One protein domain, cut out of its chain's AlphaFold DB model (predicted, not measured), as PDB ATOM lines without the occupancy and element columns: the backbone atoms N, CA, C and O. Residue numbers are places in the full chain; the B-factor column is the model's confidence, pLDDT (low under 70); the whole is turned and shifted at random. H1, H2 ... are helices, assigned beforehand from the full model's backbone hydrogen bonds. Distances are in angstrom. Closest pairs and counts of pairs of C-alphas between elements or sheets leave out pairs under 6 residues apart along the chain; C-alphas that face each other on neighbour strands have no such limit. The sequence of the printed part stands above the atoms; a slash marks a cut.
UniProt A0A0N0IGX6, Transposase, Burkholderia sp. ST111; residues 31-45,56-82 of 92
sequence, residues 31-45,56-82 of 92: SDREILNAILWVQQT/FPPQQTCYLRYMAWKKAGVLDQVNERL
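Overview. This is residues 31 to 45 and 56 to 82 of the 92 residues of the protein "Transposase" of Burkholderia sp. ST111 (UniProt A0A0N0IGX6). The longest helix, H1, crosses H2 at nearly a right angle, and H3 turns off the last end of H2 to make an L with it, on the side of H2 where H1 lies. H1 thus sits in the angle of the L, near H3 but in contact with H2. The printed part has 42 residues with three named helices, H1, H2 and H3 in chain order, and no named strand; its class is all helix. It is compact, with a radius of gyration of the C-alphas of 9.6 A, and its rounded outline spans 26 by 20 by 19 A.

Along the chain. H1, residues 32 to 45, begins with C-alpha 32 at (42.162, -15.304, 82.754) and is 19.8 A long from first to last C-alpha. H2, residues 59 to 71, is 18.2 A long and begins with C-alpha 59 at (46.037, -18.805, 70.262). H3, residues 74 to 81, is 10.7 A long and ends with C-alpha 81 at (28.585, -6.351, 81.809).

Arrangement. H1 touches H2 with residues 35 to 39 alone, and H2 touches H1 with residues 61 to 66 alone. Their closest C-alphas, those of Ile 35 and Cys 62, are 5.4 A apart. The two lines are about perpendicular, at 88 degrees. H2 and H3 touch only at the corner by their tight link, and only just, with 3 pairs of C-alphas within 8 A; the closest are those of Trp 69 and Leu 75, 5.9 A apart. Their lines are about perpendicular, at 79 degrees. H1 and H3 are near each other, with 6 pairs of C-alphas within 10 A. In H1, H2 and H3 every O i to N i+4 pair is within hydrogen-bond range.

Size, cuts and confidence. The two C-alphas farthest apart, those of Pro 58 and Glu 80, are 26.1 A apart. Residues 46 to 55 are not printed, and C-alphas 45 and 56 are 14.4 A apart across this cut, which lies in the link from H1 to H2. The mean pLDDT of the printed part is 89.9, and no printed residue is under 70.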
ATOM      1  N   SER A  31      46.890 -15.607  83.135       79.56
ATOM      2  CA  SER A  31      45.836 -14.778  83.705       79.56
ATOM      3  C   SER A  31      44.575 -14.892  82.844       79.56
ATOM      4  O   SER A  31      44.618 -14.720  81.623       79.56
ATOM      5  N   ASP A  32      43.440 -15.215  83.470       85.75
ATOM      6  CA  ASP A  32      42.162 -15.304  82.754       85.75
ATOM      7  C   ASP A  32      41.818 -13.958  82.090       85.75
ATOM      8  O   ASP A  32      41.205 -13.931  81.026       85.75
ATOM      9  N   ARG A  33      42.337 -12.848  82.634       88.19
ATOM     10  CA  ARG A  33      42.298 -11.514  82.024       88.19
ATOM     11  C   ARG A  33      43.006 -11.439  80.675       88.19
ATOM     12  O   ARG A  33      42.433 -10.900  79.736       88.19
ATOM     13  N   GLU A  34      44.227 -11.960  80.536       89.12
ATOM     14  CA  GLU A  34      44.939 -11.947  79.247       89.12
ATOM     15  C   GLU A  34      44.212 -12.781  78.185       89.12
ATOM     16  O   GLU A  34      44.144 -12.394  77.018       89.12
ATOM     17  N   ILE A  35      43.644 -13.917  78.597       90.94
ATOM     18  CA  ILE A  35      42.850 -14.792  77.730       90.94
ATOM     19  C   ILE A  35      41.558 -14.076  77.320       90.94
ATOM     20  O   ILE A  35      41.207 -14.080  76.140       90.94
ATOM     21  N   LEU A  36      40.881 -13.415  78.263       91.25
ATOM     22  CA  LEU A  36      39.686 -12.631  77.976       91.25
ATOM     23  C   LEU A  36      39.992 -11.468  77.030       91.25
ATOM     24  O   LEU A  36      39.266 -11.281  76.061       91.25
ATOM     25  N   ASN A  37      41.092 -10.742  77.245       92.00
ATOM     26  CA  ASN A  37      41.532  -9.669  76.351       92.00
ATOM     27  C   ASN A  37      41.720 -10.179  74.913       92.00
ATOM     28  O   ASN A  37      41.263  -9.532  73.973       92.00
ATOM     29  N   ALA A  38      42.337 -11.353  74.735       93.00
ATOM     30  CA  ALA A  38      42.499 -11.970  73.418       93.00
ATOM     31  C   ALA A  38      41.148 -12.337  72.776       93.00
ATOM     32  O   ALA A  38      40.937 -12.092  71.589       93.00
ATOM     33  N   ILE A  39      40.220 -12.898  73.559       91.88
ATOM     34  CA  ILE A  39      38.868 -13.243  73.097       91.88
ATOM     35  C   ILE A  39      38.097 -11.989  72.673       91.88
ATOM     36  O   ILE A  39      37.497 -11.969  71.599       91.88
ATOM     37  N   LEU A  40      38.113 -10.939  73.496       90.12
ATOM     38  CA  LEU A  40      37.437  -9.675  73.202       90.12
ATOM     39  C   LEU A  40      38.040  -8.992  71.974       90.12
ATOM     40  O   LEU A  40      37.294  -8.453  71.164       90.12
ATOM     41  N   TRP A  41      39.360  -9.078  71.785       91.44
ATOM     42  CA  TRP A  41      40.022  -8.527  70.603       91.44
ATOM     43  C   TRP A  41      39.510  -9.196  69.330       91.44
ATOM     44  O   TRP A  41      39.119  -8.508  68.391       91.44
ATOM     45  N   VAL A  42      39.413 -10.529  69.326       90.62
ATOM     46  CA  VAL A  42      38.855 -11.297  68.202       90.62
ATOM     47  C   VAL A  42      37.380 -10.948  67.963       90.62
ATOM     48  O   VAL A  42      36.968 -10.765  66.821       90.62
ATOM     49  N   GLN A  43      36.579 -10.797  69.023       87.44
ATOM     50  CA  GLN A  43      35.163 -10.427  68.898       87.44
ATOM     51  C   GLN A  43      34.942  -8.992  68.393       87.44
ATOM     52  O   GLN A  43      33.979  -8.760  67.659       87.44
ATOM     53  N   GLN A  44      35.813  -8.054  68.776       85.31
ATOM     54  CA  GLN A  44      35.744  -6.646  68.384       85.31
ATOM     55  C   GLN A  44      36.260  -6.425  66.959       85.31
ATOM     56  O   GLN A  44      35.630  -5.720  66.181       85.31
ATOM     57  N   THR A  45      37.384  -7.047  66.602       87.00
ATOM     58  CA  THR A  45      37.983  -6.930  65.260       87.00
ATOM     59  C   THR A  45      37.291  -7.801  64.212       87.00
ATOM     60  O   THR A  45      37.516  -7.605  63.023       87.00
ATOM     61  N   PHE A  56      49.534 -11.459  72.864       89.69
ATOM     62  CA  PHE A  56      48.530 -12.225  73.593       89.69
ATOM     63  C   PHE A  56      49.016 -13.643  73.936       89.69
ATOM     64  O   PHE A  56      49.992 -14.138  73.364       89.69
ATOM     65  N   PRO A  57      48.328 -14.348  74.857       88.19
ATOM     66  CA  PRO A  57      48.605 -15.754  75.110       88.19
ATOM     67  C   PRO A  57      48.460 -16.620  73.847       88.19
ATOM     68  O   PRO A  57      47.779 -16.225  72.897       88.19
ATOM     69  N   PRO A  58      49.047 -17.834  73.843       90.12
ATOM     70  CA  PRO A  58      48.967 -18.747  72.714       90.12
ATOM     71  C   PRO A  58      47.532 -18.929  72.226       90.12
ATOM     72  O   PRO A  58      46.640 -19.291  72.996       90.12
ATOM     73  N   GLN A  59      47.338 -18.736  70.923       90.31
ATOM     74  CA  GLN A  59      46.037 -18.805  70.262       90.31
ATOM     75  C   GLN A  59      45.250 -20.073  70.625       90.31
ATOM     76  O   GLN A  59      44.046 -20.008  70.863       90.31
ATOM     77  N   GLN A  60      45.922 -21.227  70.699       90.50
ATOM     78  CA  GLN A  60      45.295 -22.498  71.071       90.50
ATOM     79  C   GLN A  60      44.682 -22.450  72.478       90.50
ATOM     80  O   GLN A  60      43.556 -22.899  72.675       90.50
ATOM     81  N   THR A  61      45.386 -21.862  73.450       89.62
ATOM     82  CA  THR A  61      44.878 -21.690  74.818       89.62
ATOM     83  C   THR A  61      43.664 -20.765  74.839       89.62
ATOM     84  O   THR A  61      42.660 -21.097  75.470       89.62
ATOM     85  N   CYS A  62      43.729 -19.647  74.110       91.44
ATOM     86  CA  CYS A  62      42.617 -18.705  73.992       91.44
ATOM     87  C   CYS A  62      41.382 -19.360  73.370       91.44
ATOM     88  O   CYS A  62      40.284 -19.226  73.903       91.44
ATOM     89  N   TYR A  63      41.561 -20.135  72.300       91.62
ATOM     90  CA  TYR A  63      40.473 -20.833  71.620       91.62
ATOM     91  C   TYR A  63      39.809 -21.905  72.497       91.62
ATOM     92  O   TYR A  63      38.583 -21.970  72.578       91.62
ATOM     93  N   LEU A  64      40.599 -22.727  73.198       92.06
ATOM     94  CA  LEU A  64      40.058 -23.743  74.109       92.06
ATOM     95  C   LEU A  64      39.244 -23.106  75.242       92.06
ATOM     96  O   LEU A  64      38.157 -23.582  75.576       92.06
ATOM     97  N   ARG A  65      39.742 -22.002  75.807       90.94
ATOM     98  CA  ARG A  65      39.032 -21.237  76.839       90.94
ATOM     99  C   ARG A  65      37.784 -20.558  76.305       90.94
ATOM    100  O   ARG A  65      36.749 -20.657  76.950       90.94
ATOM    101  N   TYR A  66      37.855 -19.958  75.119       92.31
ATOM    102  CA  TYR A  66      36.695 -19.406  74.427       92.31
ATOM    103  C   TYR A  66      35.582 -20.446  74.300       92.31
ATOM    104  O   TYR A  66      34.452 -20.173  74.687       92.31
ATOM    105  N   MET A  67      35.898 -21.660  73.843       93.81
ATOM    106  CA  MET A  67      34.899 -22.725  73.709       93.81
ATOM    107  C   MET A  67      34.321 -23.164  75.058       93.81
ATOM    108  O   MET A  67      33.108 -23.337  75.175       93.81
ATOM    109  N   ALA A  68      35.162 -23.298  76.087       91.75
ATOM    110  CA  ALA A  68      34.707 -23.634  77.434       91.75
ATOM    111  C   ALA A  68      33.780 -22.553  78.021       91.75
ATOM    112  O   ALA A  68      32.712 -22.870  78.538       91.75
ATOM    113  N   TRP A  69      34.158 -21.280  77.906       92.56
ATOM    114  CA  TRP A  69      33.399 -20.141  78.429       92.56
ATOM    115  C   TRP A  69      32.132 -19.857  77.635       92.56
ATOM    116  O   TRP A  69      31.114 -19.516  78.229       92.56
ATOM    117  N   LYS A  70      32.163 -20.066  76.316       92.25
ATOM    118  CA  LYS A  70      30.975 -20.014  75.465       92.25
ATOM    119  C   LYS A  70      29.966 -21.082  75.874       92.25
ATOM    120  O   LYS A  70      28.797 -20.778  76.054       92.25
ATOM    121  N   LYS A  71      30.415 -22.325  76.080       93.19
ATOM    122  CA  LYS A  71      29.537 -23.412  76.537       93.19
ATOM    123  C   LYS A  71      28.975 -23.159  77.943       93.19
ATOM    124  O   LYS A  71      27.865 -23.585  78.232       93.19
ATOM    125  N   ALA A  72      29.738 -22.488  78.800       91.25
ATOM    126  CA  ALA A  72      29.330 -22.141  80.160       91.25
ATOM    127  C   ALA A  72      28.486 -20.851  80.261       91.25
ATOM    128  O   ALA A  72      28.093 -20.493  81.366       91.25
ATOM    129  N   GLY A  73      28.238 -20.130  79.158       92.38
ATOM    130  CA  GLY A  73      27.513 -18.849  79.174       92.38
ATOM    131  C   GLY A  73      28.263 -17.705  79.874       92.38
ATOM    132  O   GLY A  73      27.671 -16.700  80.257       92.38
ATOM    133  N   VAL A  74      29.577 -17.846  80.080       91.88
ATOM    134  CA  VAL A  74      30.409 -16.805  80.707       91.88
ATOM    135  C   VAL A  74      30.587 -15.625  79.756       91.88
ATOM    136  O   VAL A  74      30.557 -14.482  80.194       91.88
ATOM    137  N   LEU A  75      30.750 -15.885  78.454       90.00
ATOM    138  CA  LEU A  75      30.935 -14.820  77.463       90.00
ATOM    139  C   LEU A  75      29.683 -13.958  77.292       90.00
ATOM    140  O   LEU A  75      29.814 -12.753  77.117       90.00
ATOM    141  N   ASP A  76      28.497 -14.556  77.397       90.06
ATOM    142  CA  ASP A  76      27.235 -13.818  77.338       90.06
ATOM    143  C   ASP A  76      27.127 -12.858  78.532       90.06
ATOM    144  O   ASP A  76      26.938 -11.658  78.349       90.06
ATOM    145  N   GLN A  77      27.423 -13.342  79.744       90.88
ATOM    146  CA  GLN A  77      27.486 -12.501  80.947       90.88
ATOM    147  C   GLN A  77      28.581 -11.425  80.877       90.88
ATOM    148  O   GLN A  77      28.421 -10.332  81.421       90.88
ATOM    149  N   VAL A  78      29.715 -11.713  80.230       90.38
ATOM    150  CA  VAL A  78      30.753 -10.706  79.978       90.38
ATOM    151  C   VAL A  78      30.213  -9.616  79.057       90.38
ATOM    152  O   VAL A  78      30.379  -8.446  79.379       90.38
ATOM    153  N   ASN A  79      29.558  -9.981  77.954       87.12
ATOM    154  CA  ASN A  79      29.008  -9.033  76.983       87.12
ATOM    155  C   ASN A  79      27.890  -8.164  77.589       87.12
ATOM    156  O   ASN A  79      27.784  -6.987  77.257       87.12
ATOM    157  N   GLU A  80      27.099  -8.703  78.522       87.00
ATOM    158  CA  GLU A  80      26.112  -7.928  79.289       87.00
ATOM    159  C   GLU A  80      26.767  -6.877  80.201       87.00
ATOM    160  O   GLU A  80      26.268  -5.761  80.345       87.00
ATOM    161  N   ARG A  81      27.893  -7.223  80.839       87.94
ATOM    162  CA  ARG A  81      28.585  -6.351  81.809       87.94
ATOM    163  C   ARG A  81      29.556  -5.372  81.163       87.94
ATOM    164  O   ARG A  81      29.848  -4.321  81.738       87.94
ATOM    165  N   LEU A  82      30.077  -5.740  80.001       84.94
ATOM    166  CA  LEU A  82      30.983  -4.964  79.176       84.94
ATOM    167  C   LEU A  82      30.298  -4.754  77.829       84.94
ATOM    168  O   LEU A  82      30.473  -5.596  76.947       84.94
TER     169      LEU A  82